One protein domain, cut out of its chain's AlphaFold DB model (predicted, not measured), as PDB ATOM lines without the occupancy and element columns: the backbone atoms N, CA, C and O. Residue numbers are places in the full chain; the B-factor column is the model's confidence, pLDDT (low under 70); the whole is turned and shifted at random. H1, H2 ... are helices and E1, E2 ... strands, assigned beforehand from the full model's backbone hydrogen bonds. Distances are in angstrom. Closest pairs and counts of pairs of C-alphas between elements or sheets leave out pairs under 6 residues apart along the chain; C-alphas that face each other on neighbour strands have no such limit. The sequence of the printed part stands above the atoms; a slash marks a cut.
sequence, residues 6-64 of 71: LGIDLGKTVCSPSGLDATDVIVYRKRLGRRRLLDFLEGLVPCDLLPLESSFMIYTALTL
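Overview. This is residues 6 to 64 of the 71 residues of an uncharacterized protein of Loktanella sp. PT4BL (UniProt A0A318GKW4). A meander of three antiparallel strands, E1, E2 and E3, has one helix, H1, over one face, and a loose hairpin, E4 and E5, packs by E5 on E1. The 59 printed residues run E1 E2 E3 H1 E4 E5, mixed in class. The whole is compact, with a radius of gyration of the C-alphas of 11.2 A and spans of 29 by 28 by 20 A.

Along the chain. E1, residues 6 to 10, begins at C-alpha (111.895, 98.182, 117.440). E2, 14 to 20, measures 19.8 A; E3 is 26 to 29. H1, 34 to 42, measures 13.1 A. E4 is 48 to 50; E5, 61 to 63, ends at C-alpha (110.865, 99.318, 124.038).

Arrangement. N 7 and O 18 of hairpin E1 and E2 are 2.8 A apart, as are N 19 and O 28 of hairpin E2 and E3. H1, 3 of 5 O i to N i+4 pairs within hydrogen-bond range, lies over E2; their closest C-alphas, 14 and 34, are 5.9 A apart. C-alphas 7 and 61, the closest of E1 and E5, are 4.7 A apart. E4 and E5 have no N and O pair within hydrogen-bond range.

Size, cuts and confidence. No link is long, and the printed part has no cut. Residues 45 to 64 are under pLDDT 70.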
ATOM      1  N   LEU A   6     111.519  99.036 118.562       81.06
ATOM      2  CA  LEU A   6     111.895  98.182 117.440       81.06
ATOM      3  C   LEU A   6     110.872  97.056 117.302       81.06
ATOM      4  O   LEU A   6     110.778  96.214 118.182       81.06
ATOM      5  N   GLY A   7     110.130  97.041 116.195       81.75
ATOM      6  CA  GLY A   7     109.251  95.944 115.791       81.75
ATOM      7  C   GLY A   7     109.953  95.006 114.812       81.75
ATOM      8  O   GLY A   7     110.685  95.465 113.935       81.75
ATOM      9  N   ILE A   8     109.746  93.693 114.927       80.44
ATOM     10  CA  ILE A   8     110.416  92.702 114.071       80.44
ATOM     11  C   ILE A   8     109.406  91.719 113.500       80.44
ATOM     12  O   ILE A   8     108.974  90.807 114.188       80.44
ATOM     13  N   ASP A   9     109.122  91.834 112.207       80.88
ATOM     14  CA  ASP A   9     108.347  90.811 111.509       80.88
ATOM     15  C   ASP A   9     109.205  89.565 111.240       80.88
ATOM     16  O   ASP A   9     110.217  89.637 110.533       80.88
ATOM     17  N   LEU A  10     108.810  88.423 111.804       76.00
ATOM     18  CA  LEU A  10     109.499  87.138 111.668       76.00
ATOM     19  C   LEU A  10     108.900  86.309 110.522       76.00
ATOM     20  O   LEU A  10     108.112  85.387 110.734       76.00
ATOM     21  N   GLY A  11     109.313  86.595 109.288       72.38
ATOM     22  CA  GLY A  11     109.029  85.722 108.148       72.38
ATOM     23  C   GLY A  11     109.851  84.423 108.171       72.38
ATOM     24  O   GLY A  11     110.858  84.299 108.870       72.38
ATOM     25  N   LYS A  12     109.449  83.432 107.358       74.56
ATOM     26  CA  LYS A  12     110.069  82.084 107.330       74.56
ATOM     27  C   LYS A  12     111.580  82.099 107.054       74.56
ATOM     28  O   LYS A  12     112.315  81.286 107.609       74.56
ATOM     29  N   THR A  13     112.036  82.996 106.184       75.12
ATOM     30  CA  THR A  13     113.443  83.096 105.747       75.12
ATOM     31  C   THR A  13     114.008  84.510 105.862       75.12
ATOM     32  O   THR A  13     115.217  84.684 106.031       75.12
ATOM     33  N   VAL A  14     113.131  85.513 105.803       81.81
ATOM     34  CA  VAL A  14     113.453  86.937 105.874       81.81
ATOM     35  C   VAL A  14     112.688  87.545 107.039       81.81
ATOM     36  O   VAL A  14     111.489  87.320 107.174       81.81
ATOM     37  N   CYS A  15     113.383  88.333 107.844       85.50
ATOM     38  CA  CYS A  15     112.838  89.108 108.941       85.50
ATOM     39  C   CYS A  15     112.922  90.599 108.604       85.50
ATOM     40  O   CYS A  15     113.893  91.043 107.981       85.50
ATOM     41  N   SER A  16     111.926  91.379 109.015       85.00
ATOM     42  CA  SER A  16     111.849  92.806 108.684       85.00
ATOM     43  C   SER A  16     111.812  93.669 109.949       85.00
ATOM     44  O   SER A  16     110.724  94.011 110.414       85.00
ATOM     45  N   PRO A  17     112.973  94.026 110.531       84.00
ATOM     46  CA  PRO A  17     113.023  94.981 111.632       84.00
ATOM     47  C   PRO A  17     112.627  96.390 111.169       84.00
ATOM     48  O   PRO A  17     113.082  96.871 110.123       84.00
ATOM     49  N   SER A  18     111.808  97.058 111.976       87.31
ATOM     50  CA  SER A  18     111.349  98.433 111.788       87.31
ATOM     51  C   SER A  18     111.458  99.188 113.109       87.31
ATOM     52  O   SER A  18     110.936  98.732 114.120       87.31
ATOM     53  N   GLY A  19     112.167 100.312 113.107       85.31
ATOM     54  CA  GLY A  19     112.364 101.150 114.281       85.31
ATOM     55  C   GLY A  19     111.519 102.412 114.201       85.31
ATOM     56  O   GLY A  19     111.557 103.108 113.182       85.31
ATOM     57  N   LEU A  20     110.791 102.692 115.273       83.62
ATOM     58  CA  LEU A  20     110.077 103.937 115.507       83.62
ATOM     59  C   LEU A  20     110.894 104.824 116.442       83.62
ATOM     60  O   LEU A  20     111.584 104.318 117.331       83.62
ATOM     61  N   ASP A  21     110.824 106.135 116.247       83.25
ATOM     62  CA  ASP A  21     111.293 107.095 117.244       83.25
ATOM     63  C   ASP A  21     110.246 107.305 118.354       83.25
ATOM     64  O   ASP A  21     109.211 106.644 118.394       83.25
ATOM     65  N   ALA A  22     110.519 108.218 119.288       83.12
ATOM     66  CA  ALA A  22     109.611 108.515 120.399       83.12
ATOM     67  C   ALA A  22     108.281 109.172 119.968       83.12
ATOM     68  O   ALA A  22     107.411 109.378 120.808       83.12
ATOM     69  N   THR A  23     108.136 109.535 118.690       85.50
ATOM     70  CA  THR A  23     106.923 110.125 118.105       85.50
ATOM     71  C   THR A  23     106.153 109.122 117.239       85.50
ATOM     72  O   THR A  23     105.284 109.519 116.466       85.50
ATOM     73  N   ASP A  24     106.487 107.831 117.349       79.31
ATOM     74  CA  ASP A  24     105.931 106.725 116.562       79.31
ATOM     75  C   ASP A  24     106.170 106.842 115.045       79.31
ATOM     76  O   ASP A  24     105.520 106.176 114.232       79.31
ATOM     77  N   VAL A  25     107.150 107.649 114.628       84.19
ATOM     78  CA  VAL A  25     107.537 107.771 113.220       84.19
ATOM     79  C   VAL A  25     108.563 106.700 112.876       84.19
ATOM     80  O   VAL A  25     109.546 106.498 113.587       84.19
ATOM     81  N   ILE A  26     108.367 106.020 111.742       84.25
ATOM     82  CA  ILE A  26     109.324 105.032 111.231       84.25
ATOM     83  C   ILE A  26     110.616 105.741 110.814       84.25
ATOM     84  O   ILE A  26     110.673 106.393 109.771       84.25
ATOM     85  N   VAL A  27     111.677 105.542 111.594       86.25
ATOM     86  CA  VAL A  27     113.024 106.079 111.333       86.25
ATOM     87  C   VAL A  27     114.010 105.010 110.870       86.25
ATOM     88  O   VAL A  27     115.093 105.324 110.377       86.25
ATOM     89  N   TYR A  28     113.648 103.731 110.993       84.75
ATOM     90  CA  TYR A  28     114.484 102.612 110.571       84.75
ATOM     91  C   TYR A  28     113.652 101.504 109.934       84.75
ATOM     92  O   TYR A  28     112.603 101.127 110.449       84.75
ATOM     93  N   ARG A  29     114.139 100.931 108.828       88.06
ATOM     94  CA  ARG A  29     113.526  99.766 108.181       88.06
ATOM     95  C   ARG A  29     114.578  98.959 107.433       88.06
ATOM     96  O   ARG A  29     115.281  99.501 106.582       88.06
ATOM     97  N   LYS A  30     114.668  97.657 107.702       87.38
ATOM     98  CA  LYS A  30     115.503  96.728 106.923       87.38
ATOM     99  C   LYS A  30     114.789  95.409 106.671       87.38
ATOM    100  O   LYS A  30     113.805  95.081 107.321       87.38
ATOM    101  N   ARG A  31     115.327  94.644 105.722       89.38
ATOM    102  CA  ARG A  31     115.060  93.213 105.556       89.38
ATOM    103  C   ARG A  31     116.359  92.455 105.763       89.38
ATOM    104  O   ARG A  31     117.367  92.776 105.139       89.38
ATOM    105  N   LEU A  32     116.337  91.472 106.648       87.06
ATOM    106  CA  LEU A  32     117.492  90.673 107.031       87.06
ATOM    107  C   LEU A  32     117.135  89.195 106.907       87.06
ATOM    108  O   LEU A  32     116.007  88.799 107.173       87.06
ATOM    109  N   GLY A  33     118.091  88.355 106.522       86.44
ATOM    110  CA  GLY A  33     117.922  86.913 106.696       86.44
ATOM    111  C   GLY A  33     117.938  86.556 108.184       86.44
ATOM    112  O   GLY A  33     118.592  87.243 108.970       86.44
ATOM    113  N   ARG A  34     117.287  85.454 108.567       80.06
ATOM    114  CA  ARG A  34     117.172  85.017 109.974       80.06
ATOM    115  C   ARG A  34     118.503  84.988 110.739       80.06
ATOM    116  O   ARG A  34     118.550  85.372 111.898       80.06
ATOM    117  N   ARG A  35     119.593  84.569 110.089       82.31
ATOM    118  CA  ARG A  35     120.926  84.508 110.712       82.31
ATOM    119  C   ARG A  35     121.484  85.901 111.033       82.31
ATOM    120  O   ARG A  35     121.958  86.119 112.131       82.31
ATOM    121  N   ARG A  36     121.302  86.854 110.113       85.06
ATOM    122  CA  ARG A  36     121.706  88.260 110.294       85.06
ATOM    123  C   ARG A  36     120.821  89.018 111.280       85.06
ATOM    124  O   ARG A  36     121.202  90.092 111.723       85.06
ATOM    125  N   LEU A  37     119.622  88.505 111.575       81.88
ATOM    126  CA  LEU A  37     118.769  89.085 112.605       81.88
ATOM    127  C   LEU A  37     119.400  88.912 113.991       81.88
ATOM    128  O   LEU A  37     119.348  89.846 114.776       81.88
ATOM    129  N   LEU A  38     120.009  87.757 114.274       79.81
ATOM    130  CA  LEU A  38     120.676  87.517 115.556       79.81
ATOM    131  C   LEU A  38     121.876  88.453 115.732       79.81
ATOM    132  O   LEU A  38     121.915  89.173 116.720       79.81
ATOM    133  N   ASP A  39     122.748  88.549 114.723       83.62
ATOM    134  CA  ASP A  39     123.878  89.495 114.730       83.62
ATOM    135  C   ASP A  39     123.404  90.949 114.931       83.62
ATOM    136  O   ASP A  39     124.044  91.752 115.605       83.62
ATOM    137  N   PHE A  40     122.257  91.303 114.340       80.94
ATOM    138  CA  PHE A  40     121.643  92.616 114.520       80.94
ATOM    139  C   PHE A  40     121.145  92.828 115.955       80.94
ATOM    140  O   PHE A  40     121.381  93.896 116.511       80.94
ATOM    141  N   LEU A  41     120.486  91.826 116.545       77.31
ATOM    142  CA  LEU A  41     119.981  91.855 117.921       77.31
ATOM    143  C   LEU A  41     121.102  91.903 118.964       77.31
ATOM    144  O   LEU A  41     120.957  92.610 119.954       77.31
ATOM    145  N   GLU A  42     122.224  91.219 118.735       79.81
ATOM    146  CA  GLU A  42     123.404  91.287 119.610       79.81
ATOM    147  C   GLU A  42     124.036  92.687 119.646       79.81
ATOM    148  O   GLU A  42     124.610  93.084 120.657       79.81
ATOM    149  N   GLY A  43     123.915  93.453 118.557       75.25
ATOM    150  CA  GLY A  43     124.404  94.831 118.479       75.25
ATOM    151  C   GLY A  43     123.477  95.876 119.112       75.25
ATOM    152  O   GLY A  43     123.849  97.049 119.176       75.25
ATOM    153  N   LEU A  44     122.272  95.491 119.547       72.19
ATOM    154  CA  LEU A  44     121.348  96.390 120.234       72.19
ATOM    155  C   LEU A  44     121.680  96.457 121.726       72.19
ATOM    156  O   LEU A  44     121.948  95.450 122.377       72.19
ATOM    157  N   VAL A  45     121.621  97.667 122.283       65.75
ATOM    158  CA  VAL A  45     121.701  97.868 123.735       65.75
ATOM    159  C   VAL A  45     120.544  97.094 124.386       65.75
ATOM    160  O   VAL A  45     119.443  97.129 123.836       65.75
ATOM    161  N   PRO A  46     120.746  96.380 125.509       61.75
ATOM    162  CA  PRO A  46     119.700  95.581 126.145       61.75
ATOM    163  C   PRO A  46     118.408  96.383 126.367       61.75
ATOM    164  O   PRO A  46     118.413  97.437 127.002       61.75
ATOM    165  N   CYS A  47     117.307  95.867 125.817       59.72
ATOM    166  CA  CYS A  47     115.961  96.434 125.909       59.72
ATOM    167  C   CYS A  47     115.039  95.462 126.642       59.72
ATOM    168  O   CYS A  47     115.223  94.246 126.549       59.72
ATOM    169  N   ASP A  48     113.992  95.985 127.276       57.38
ATOM    170  CA  ASP A  48     112.925  95.155 127.823       57.38
ATOM    171  C   ASP A  48     112.056  94.609 126.666       57.38
ATOM    172  O   ASP A  48     111.532  95.358 125.835       57.38
ATOM    173  N   LEU A  49     111.935  93.280 126.583       57.38
ATOM    174  CA  LEU A  49     111.064  92.580 125.633       57.38
ATOM    175  C   LEU A  49     109.628  92.596 126.165       57.38
ATOM    176  O   LEU A  49     109.322  91.889 127.124       57.38
ATOM    177  N   LEU A  50     108.737  93.366 125.533       54.09
ATOM    178  CA  LEU A  50     107.313  93.357 125.866       54.09
ATOM    179  C   LEU A  50     106.534  92.543 124.816       54.09
ATOM    180  O   LEU A  50     106.629  92.835 123.620       54.09
ATOM    181  N   PRO A  51     105.767  91.512 125.220       46.25
ATOM    182  CA  PRO A  51     104.844  90.841 124.315       46.25
ATOM    183  C   PRO A  51     103.680  91.788 124.002       46.25
ATOM    184  O   PRO A  51     102.943  92.191 124.900       46.25
ATOM    185  N   LEU A  52     103.527  92.165 122.730       48.44
ATOM    186  CA  LEU A  52     102.364  92.915 122.266       48.44
ATOM    187  C   LEU A  52     101.324  91.930 121.717       48.44
ATOM    188  O   LEU A  52     101.560  91.238 120.726       48.44
ATOM    189  N   GLU A  53     100.169  91.868 122.369       43.09
ATOM    190  CA  GLU A  53      99.006  91.111 121.911       43.09
ATOM    191  C   GLU A  53      98.320  91.887 120.784       43.09
ATOM    192  O   GLU A  53      97.743  92.934 121.070       43.09
ATOM    193  N   SER A  54      98.376  91.417 119.528       42.94
ATOM    194  CA  SER A  54      97.372  91.705 118.475       42.94
ATOM    195  C   SER A  54      97.668  90.971 117.155       42.94
ATOM    196  O   SER A  54      98.395  91.452 116.296       42.94
ATOM    197  N   SER A  55      97.061  89.793 117.016       38.88
ATOM    198  CA  SER A  55      96.488  89.101 115.840       38.88
ATOM    199  C   SER A  55      97.013  89.200 114.391       38.88
ATOM    200  O   SER A  55      96.531  88.411 113.587       38.88
ATOM    201  N   PHE A  56      97.968  90.032 113.981       35.62
ATOM    202  CA  PHE A  56      98.520  89.969 112.617       35.62
ATOM    203  C   PHE A  56      99.908  90.619 112.603       35.62
ATOM    204  O   PHE A  56     100.028  91.795 112.915       35.62
ATOM    205  N   MET A  57     100.936  89.848 112.225       38.44
ATOM    206  CA  MET A  57     102.369  90.130 112.429       38.44
ATOM    207  C   MET A  57     102.794  90.113 113.902       38.44
ATOM    208  O   MET A  57     102.289  90.851 114.738       38.44
ATOM    209  N   ILE A  58     103.770  89.262 114.217       45.00
ATOM    210  CA  ILE A  58     104.438  89.246 115.519       45.00
ATOM    211  C   ILE A  58     105.261  90.535 115.602       45.00
ATOM    212  O   ILE A  58     106.428  90.549 115.242       45.00
ATOM    213  N   TYR A  59     104.657  91.650 116.008       43.00
ATOM    214  CA  TYR A  59     105.401  92.846 116.378       43.00
ATOM    215  C   TYR A  59     105.958  92.614 117.781       43.00
ATOM    216  O   TYR A  59     105.344  92.980 118.778       43.00
ATOM    217  N   THR A  60     107.121  91.972 117.887       47.41
ATOM    218  CA  THR A  60     107.901  92.058 119.126       47.41
ATOM    219  C   THR A  60     108.362  93.505 119.249       47.41
ATOM    220  O   THR A  60     109.308  93.884 118.569       47.41
ATOM    221  N   ALA A  61     107.649  94.320 120.025       49.41
ATOM    222  CA  ALA A  61     108.019  95.695 120.319       49.41
ATOM    223  C   ALA A  61     109.082  95.678 121.426       49.41
ATOM    224  O   ALA A  61     108.792  95.450 122.599       49.41
ATOM    225  N   LEU A  62     110.339  95.864 121.040       53.88
ATOM    226  CA  LEU A  62     111.427  96.137 121.974       53.88
ATOM    227  C   LEU A  62     111.349  97.621 122.334       53.88
ATOM    228  O   LEU A  62     111.710  98.465 121.511       53.88
ATOM    229  N   THR A  63     110.853  97.943 123.526       43.19
ATOM    230  CA  THR A  63     110.865  99.318 124.038       43.19
ATOM    231  C   THR A  63     112.255  99.598 124.604       43.19
ATOM    232  O   THR A  63     112.640  99.077 125.652       43.19
ATOM    233  N   LEU A  64     113.030 100.420 123.900       47.00
ATOM    234  CA  LEU A  64     114.266 101.000 124.415       47.00
ATOM    235  C   LEU A  64     113.870 102.037 125.469       47.00
ATOM    236  O   LEU A  64     113.174 103.006 125.160       47.00
TER     237      LEU A  64